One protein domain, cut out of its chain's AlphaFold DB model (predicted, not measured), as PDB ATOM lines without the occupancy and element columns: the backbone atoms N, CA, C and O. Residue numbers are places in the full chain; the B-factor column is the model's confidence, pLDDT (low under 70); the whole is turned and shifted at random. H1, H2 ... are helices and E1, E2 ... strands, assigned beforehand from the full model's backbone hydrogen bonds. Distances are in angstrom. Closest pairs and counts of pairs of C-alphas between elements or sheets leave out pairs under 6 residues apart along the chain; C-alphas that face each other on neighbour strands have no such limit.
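What this domain is: This is residues 196 to 246 of the 252 residues of the protein "Predicted protein" of Laccaria bicolor (strain S238N-H82 / ATCC MYA-4686) (UniProt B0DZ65). With little regular structure, this is a loose, elongated piece: a narrow hairpin of short strands E1 and E2 with a long loop at its tip, then short helix H1, and at the far end strand E3 beside the first residues. The 51 printed residues hold three named strands and one named helix, ordered E1, E2, H1, E3; the class is mixed, with 17 residues in named elements. The radius of gyration of the C-alphas is 14.1 A, the spans 37 by 24 by 16 A.

How they stand to each other: Residues 196 to 197 pair, parallel, with residues 244 to 245 of E3, residues 243 to 245, which pairs with no named strand. E1, residues 207 to 209, and E2, residues 222 to 224, are antiparallel at 149 degrees; N 223 and O 208, 2.8 A apart, are within hydrogen-bond range. H1, residues 227 to 234, has every O i to N i+4 pair within range, and is apart from E1 and E3.

Where its parts are: E1, 6.5 A long, begins at C-alpha 207 (34.154, -4.322, 16.864); E2 is 6.5 A. H1 is 10.5 A; E3, 6.6 A, ends at C-alpha 245 (39.096, -26.883, 23.920).

The domain as a whole: The C-alphas farthest apart, Ile 196 and Gly 215, are 37.9 A apart. The printed part has no cut; the E1 to E2 link is long. Residues 204 to 206 have pLDDT under 70.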
ATOM      1  N   ILE A 196      42.104 -27.281  18.542       77.56
ATOM      2  CA  ILE A 196      42.651 -25.921  18.726       77.56
ATOM      3  C   ILE A 196      42.213 -25.343  20.090       77.56
ATOM      4  O   ILE A 196      41.117 -25.631  20.572       77.56
ATOM      5  N   ASN A 197      43.068 -24.548  20.738       79.69
ATOM      6  CA  ASN A 197      42.733 -23.793  21.952       79.69
ATOM      7  C   ASN A 197      42.114 -22.433  21.572       79.69
ATOM      8  O   ASN A 197      42.505 -21.859  20.560       79.69
ATOM      9  N   ILE A 198      41.204 -21.871  22.377       76.50
ATOM     10  CA  ILE A 198      40.575 -20.558  22.100       76.50
ATOM     11  C   ILE A 198      41.623 -19.474  21.780       76.50
ATOM     12  O   ILE A 198      41.415 -18.661  20.884       76.50
ATOM     13  N   ASN A 199      42.763 -19.494  22.477       76.62
ATOM     14  CA  ASN A 199      43.842 -18.512  22.311       76.62
ATOM     15  C   ASN A 199      44.627 -18.646  20.989       76.62
ATOM     16  O   ASN A 199      45.307 -17.699  20.602       76.62
ATOM     17  N   ASP A 200      44.544 -19.799  20.317       77.38
ATOM     18  CA  ASP A 200      45.250 -20.098  19.062       77.38
ATOM     19  C   ASP A 200      44.351 -19.900  17.822       77.38
ATOM     20  O   ASP A 200      44.769 -20.143  16.687       77.38
ATOM     21  N   LEU A 201      43.096 -19.480  18.021       74.62
ATOM     22  CA  LEU A 201      42.192 -19.102  16.940       74.62
ATOM     23  C   LEU A 201      42.619 -17.732  16.379       74.62
ATOM     24  O   LEU A 201      42.792 -16.776  17.132       74.62
ATOM     25  N   ASP A 202      42.742 -17.613  15.053       70.94
ATOM     26  CA  ASP A 202      43.203 -16.393  14.359       70.94
ATOM     27  C   ASP A 202      42.088 -15.320  14.278       70.94
ATOM     28  O   ASP A 202      41.596 -14.934  13.211       70.94
ATOM     29  N   ILE A 203      41.611 -14.890  15.451       70.94
ATOM     30  CA  ILE A 203      40.425 -14.048  15.635       70.94
ATOM     31  C   ILE A 203      40.809 -12.571  15.535       70.94
ATOM     32  O   ILE A 203      41.316 -11.950  16.471       70.94
ATOM     33  N   LYS A 204      40.482 -11.964  14.396       67.00
ATOM     34  CA  LYS A 204      40.611 -10.518  14.166       67.00
ATOM     35  C   LYS A 204      39.452  -9.761  14.815       67.00
ATOM     36  O   LYS A 204      38.592  -9.277  14.085       67.00
ATOM     37  N   ALA A 205      39.419  -9.716  16.150       64.31
ATOM     38  CA  ALA A 205      38.341  -9.158  16.983       64.31
ATOM     39  C   ALA A 205      37.499  -8.081  16.268       64.31
ATOM     40  O   ALA A 205      37.978  -6.973  16.007       64.31
ATOM     41  N   THR A 206      36.260  -8.426  15.909       66.12
ATOM     42  CA  THR A 206      35.368  -7.523  15.169       66.12
ATOM     43  C   THR A 206      34.614  -6.635  16.150       66.12
ATOM     44  O   THR A 206      33.828  -7.106  16.967       66.12
ATOM     45  N   PHE A 207      34.836  -5.325  16.051       73.31
ATOM     46  CA  PHE A 207      34.154  -4.322  16.864       73.31
ATOM     47  C   PHE A 207      33.090  -3.625  16.017       73.31
ATOM     48  O   PHE A 207      33.422  -2.957  15.035       73.31
ATOM     49  N   MET A 208      31.821  -3.727  16.411       71.31
ATOM     50  CA  MET A 208      30.745  -2.940  15.802       71.31
ATOM     51  C   MET A 208      30.391  -1.766  16.714       71.31
ATOM     52  O   MET A 208      30.074  -1.957  17.883       71.31
ATOM     53  N   CYS A 209      30.456  -0.543  16.186       76.75
ATOM     54  CA  CYS A 209      30.031   0.659  16.901       76.75
ATOM     55  C   CYS A 209      28.625   1.048  16.434       76.75
ATOM     56  O   CYS A 209      28.434   1.294  15.241       76.75
ATOM     57  N   THR A 210      27.648   1.102  17.341       79.62
ATOM     58  CA  THR A 210      26.271   1.480  16.987       79.62
ATOM     59  C   THR A 210      26.194   2.964  16.626       79.62
ATOM     60  O   THR A 210      26.496   3.845  17.431       79.62
ATOM     61  N   THR A 211      25.794   3.275  15.393       75.12
ATOM     62  CA  THR A 211      25.644   4.665  14.923       75.12
ATOM     63  C   THR A 211      24.276   5.263  15.233       75.12
ATOM     64  O   THR A 211      24.114   6.485  15.158       75.12
ATOM     65  N   GLU A 212      23.304   4.429  15.588       72.44
ATOM     66  CA  GLU A 212      21.899   4.768  15.821       72.44
ATOM     67  C   GLU A 212      21.433   4.156  17.154       72.44
ATOM     68  O   GLU A 212      22.112   3.296  17.718       72.44
ATOM     69  N   ASP A 213      20.335   4.677  17.707       75.81
ATOM     70  CA  ASP A 213      19.756   4.223  18.976       75.81
ATOM     71  C   ASP A 213      18.624   3.222  18.696       75.81
ATOM     72  O   ASP A 213      17.456   3.600  18.614       75.81
ATOM     73  N   ASP A 214      18.953   1.932  18.605       71.56
ATOM     74  CA  ASP A 214      17.985   0.850  18.329       71.56
ATOM     75  C   ASP A 214      17.114   0.476  19.554       71.56
ATOM     76  O   ASP A 214      16.509  -0.594  19.621       71.56
ATOM     77  N   GLY A 215      17.089   1.326  20.586       73.19
ATOM     78  CA  GLY A 215      16.353   1.140  21.845       73.19
ATOM     79  C   GLY A 215      16.909   0.059  22.785       73.19
ATOM     80  O   GLY A 215      16.802   0.206  24.001       73.19
ATOM     81  N   VAL A 216      17.528  -0.995  22.248       79.75
ATOM     82  CA  VAL A 216      18.175  -2.081  23.012       79.75
ATOM     83  C   VAL A 216      19.650  -1.775  23.291       79.75
ATOM     84  O   VAL A 216      20.150  -2.072  24.375       79.75
ATOM     85  N   ILE A 217      20.344  -1.162  22.327       80.94
ATOM     86  CA  ILE A 217      21.762  -0.800  22.423       80.94
ATOM     87  C   ILE A 217      21.881   0.705  22.140       80.94
ATOM     88  O   ILE A 217      21.476   1.138  21.060       80.94
ATOM     89  N   PRO A 218      22.407   1.522  23.073       82.75
ATOM     90  CA  PRO A 218      22.502   2.962  22.871       82.75
ATOM     91  C   PRO A 218      23.603   3.319  21.870       82.75
ATOM     92  O   PRO A 218      24.602   2.607  21.728       82.75
ATOM     93  N   LYS A 219      23.442   4.457  21.202       83.62
ATOM     94  CA  LYS A 219      24.369   4.997  20.207       83.62
ATOM     95  C   LYS A 219      25.768   5.229  20.782       83.62
ATOM     96  O   LYS A 219      25.941   5.811  21.854       83.62
ATOM     97  N   GLY A 220      26.783   4.815  20.030       82.12
ATOM     98  CA  GLY A 220      28.188   4.850  20.432       82.12
ATOM     99  C   GLY A 220      28.611   3.675  21.320       82.12
ATOM    100  O   GLY A 220      29.719   3.700  21.857       82.12
ATOM    101  N   SER A 221      27.761   2.657  21.482       82.94
ATOM    102  CA  SER A 221      28.151   1.409  22.144       82.94
ATOM    103  C   SER A 221      29.059   0.588  21.242       82.94
ATOM    104  O   SER A 221      28.848   0.513  20.033       82.94
ATOM    105  N   ILE A 222      30.045  -0.070  21.850       85.12
ATOM    106  CA  ILE A 222      30.918  -1.028  21.175       85.12
ATOM    107  C   ILE A 222      30.383  -2.425  21.476       85.12
ATOM    108  O   ILE A 222      30.421  -2.868  22.623       85.12
ATOM    109  N   VAL A 223      29.889  -3.105  20.447       82.81
ATOM    110  CA  VAL A 223      29.477  -4.506  20.503       82.81
ATOM    111  C   VAL A 223      30.680  -5.379  20.150       82.81
ATOM    112  O   VAL A 223      31.358  -5.150  19.145       82.81
ATOM    113  N   LEU A 224      30.933  -6.364  21.009       82.25
ATOM    114  CA  LEU A 224      31.948  -7.400  20.855       82.25
ATOM    115  C   LEU A 224      31.229  -8.697  20.482       82.25
ATOM    116  O   LEU A 224      30.382  -9.158  21.247       82.25
ATOM    117  N   THR A 225      31.541  -9.267  19.320       80.44
ATOM    118  CA  THR A 225      31.064 -10.605  18.937       80.44
ATOM    119  C   THR A 225      31.791 -11.683  19.739       80.44
ATOM    120  O   THR A 225      32.952 -11.493  20.109       80.44
ATOM    121  N   ASP A 226      31.139 -12.823  19.986       84.88
ATOM    122  CA  ASP A 226      31.777 -13.968  20.645       84.88
ATOM    123  C   ASP A 226      33.000 -14.435  19.819       84.88
ATOM    124  O   ASP A 226      32.863 -14.658  18.611       84.88
ATOM    125  N   PRO A 227      34.193 -14.594  20.429       81.88
ATOM    126  CA  PRO A 227      35.366 -15.196  19.795       81.88
ATOM    127  C   PRO A 227      35.077 -16.498  19.019       81.88
ATOM    128  O   PRO A 227      35.587 -16.682  17.910       81.88
ATOM    129  N   VAL A 228      34.245 -17.390  19.563       83.94
ATOM    130  CA  VAL A 228      33.892 -18.672  18.928       83.94
ATOM    131  C   VAL A 228      32.971 -18.458  17.730       83.94
ATOM    132  O   VAL A 228      33.191 -19.047  16.672       83.94
ATOM    133  N   GLU A 229      31.973 -17.582  17.858       83.62
ATOM    134  CA  GLU A 229      31.091 -17.219  16.745       83.62
ATOM    135  C   GLU A 229      31.888 -16.563  15.609       83.62
ATOM    136  O   GLU A 229      31.731 -16.931  14.444       83.62
ATOM    137  N   GLN A 230      32.808 -15.656  15.947       83.94
ATOM    138  CA  GLN A 230      33.670 -15.002  14.971       83.94
ATOM    139  C   GLN A 230      34.585 -16.002  14.245       83.94
ATOM    140  O   GLN A 230      34.783 -15.872  13.034       83.94
ATOM    141  N   TYR A 231      35.120 -17.009  14.944       83.75
ATOM    142  CA  TYR A 231      35.849 -18.103  14.300       83.75
ATOM    143  C   TYR A 231      34.957 -18.845  13.296       83.75
ATOM    144  O   TYR A 231      35.335 -18.969  12.133       83.75
ATOM    145  N   LEU A 232      33.752 -19.263  13.701       85.12
ATOM    146  CA  LEU A 232      32.815 -19.987  12.830       85.12
ATOM    147  C   LEU A 232      32.394 -19.175  11.594       85.12
ATOM    148  O   LEU A 232      32.319 -19.733  10.501       85.12
ATOM    149  N   GLN A 233      32.173 -17.864  11.740       83.50
ATOM    150  CA  GLN A 233      31.885 -16.953  10.623       83.50
ATOM    151  C   GLN A 233      33.098 -16.734   9.696       83.50
ATOM    152  O   GLN A 233      32.923 -16.394   8.526       83.50
ATOM    153  N   GLY A 234      34.321 -16.905  10.208       80.38
ATOM    154  CA  GLY A 234      35.567 -16.745   9.457       80.38
ATOM    155  C   GLY A 234      35.960 -17.948   8.594       80.38
ATOM    156  O   GLY A 234      36.850 -17.811   7.751       80.38
ATOM    157  N   LEU A 235      35.326 -19.114   8.773       83.31
ATOM    158  CA  LEU A 235      35.610 -20.294   7.955       83.31
ATOM    159  C   LEU A 235      35.106 -20.120   6.518       83.31
ATOM    160  O   LEU A 235      33.982 -19.687   6.265       83.31
ATOM    161  N   GLY A 236      35.930 -20.539   5.555       80.00
ATOM    162  CA  GLY A 236      35.479 -20.703   4.176       80.00
ATOM    163  C   GLY A 236      34.408 -21.792   4.086       80.00
ATOM    164  O   GLY A 236      34.465 -22.782   4.810       80.00
ATOM    165  N   SER A 237      33.469 -21.666   3.145       75.81
ATOM    166  CA  SER A 237      32.329 -22.589   2.974       75.81
ATOM    167  C   SER A 237      32.688 -24.057   2.674       75.81
ATOM    168  O   SER A 237      31.795 -24.897   2.593       75.81
ATOM    169  N   SER A 238      33.976 -24.374   2.508       77.69
ATOM    170  CA  SER A 238      34.521 -25.724   2.333       77.69
ATOM    171  C   SER A 238      35.378 -26.228   3.505       77.69
ATOM    172  O   SER A 238      35.861 -27.357   3.433       77.69
ATOM    173  N   GLU A 239      35.637 -25.421   4.539       80.62
ATOM    174  CA  GLU A 239      36.380 -25.853   5.732       80.62
ATOM    175  C   GLU A 239      35.398 -26.303   6.824       80.62
ATOM    176  O   GLU A 239      34.383 -25.659   7.078       80.62
ATOM    177  N   THR A 240      35.689 -27.427   7.475       81.19
ATOM    178  CA  THR A 240      34.927 -27.897   8.639       81.19
ATOM    179  C   THR A 240      35.509 -27.305   9.926       81.19
ATOM    180  O   THR A 240      36.737 -27.314  10.070       81.19
ATOM    181  N   PRO A 241      34.681 -26.853  10.886       82.88
ATOM    182  CA  PRO A 241      35.167 -26.319  12.156       82.88
ATOM    183  C   PRO A 241      35.964 -27.370  12.933       82.88
ATOM    184  O   PRO A 241      35.598 -28.545  12.975       82.88
ATOM    185  N   LYS A 242      37.069 -26.931  13.538       85.00
ATOM    186  CA  LYS A 242      37.949 -27.768  14.366       85.00
ATOM    187  C   LYS A 242      37.415 -27.817  15.797       85.00
ATOM    188  O   LYS A 242      36.709 -26.909  16.233       85.00
ATOM    189  N   GLU A 243      37.744 -28.874  16.533       83.69
ATOM    190  CA  GLU A 243      37.303 -29.009  17.924       83.69
ATOM    191  C   GLU A 243      38.039 -27.997  18.815       83.69
ATOM    192  O   GLU A 243      39.272 -28.003  18.885       83.69
ATOM    193  N   ILE A 244      37.280 -27.140  19.502       83.25
ATOM    194  CA  ILE A 244      37.814 -26.116  20.406       83.25
ATOM    195  C   ILE A 244      37.827 -26.655  21.835       83.25
ATOM    196  O   ILE A 244      36.799 -27.102  22.350       83.25
ATOM    197  N   TYR A 245      38.980 -26.573  22.496       81.44
ATOM    198  CA  TYR A 245      39.096 -26.883  23.920       81.44
ATOM    199  C   TYR A 245      38.869 -25.636  24.773       81.44
ATOM    200  O   TYR A 245      39.499 -24.602  24.568       81.44
ATOM    201  N   VAL A 246      37.978 -25.771  25.755       79.75
ATOM    202  CA  VAL A 246      37.608 -24.722  26.713       79.75
ATOM    203  C   VAL A 246      37.944 -25.209  28.122       79.75
ATOM    204  O   VAL A 246      37.636 -26.353  28.473       79.75
TER     205      VAL A 246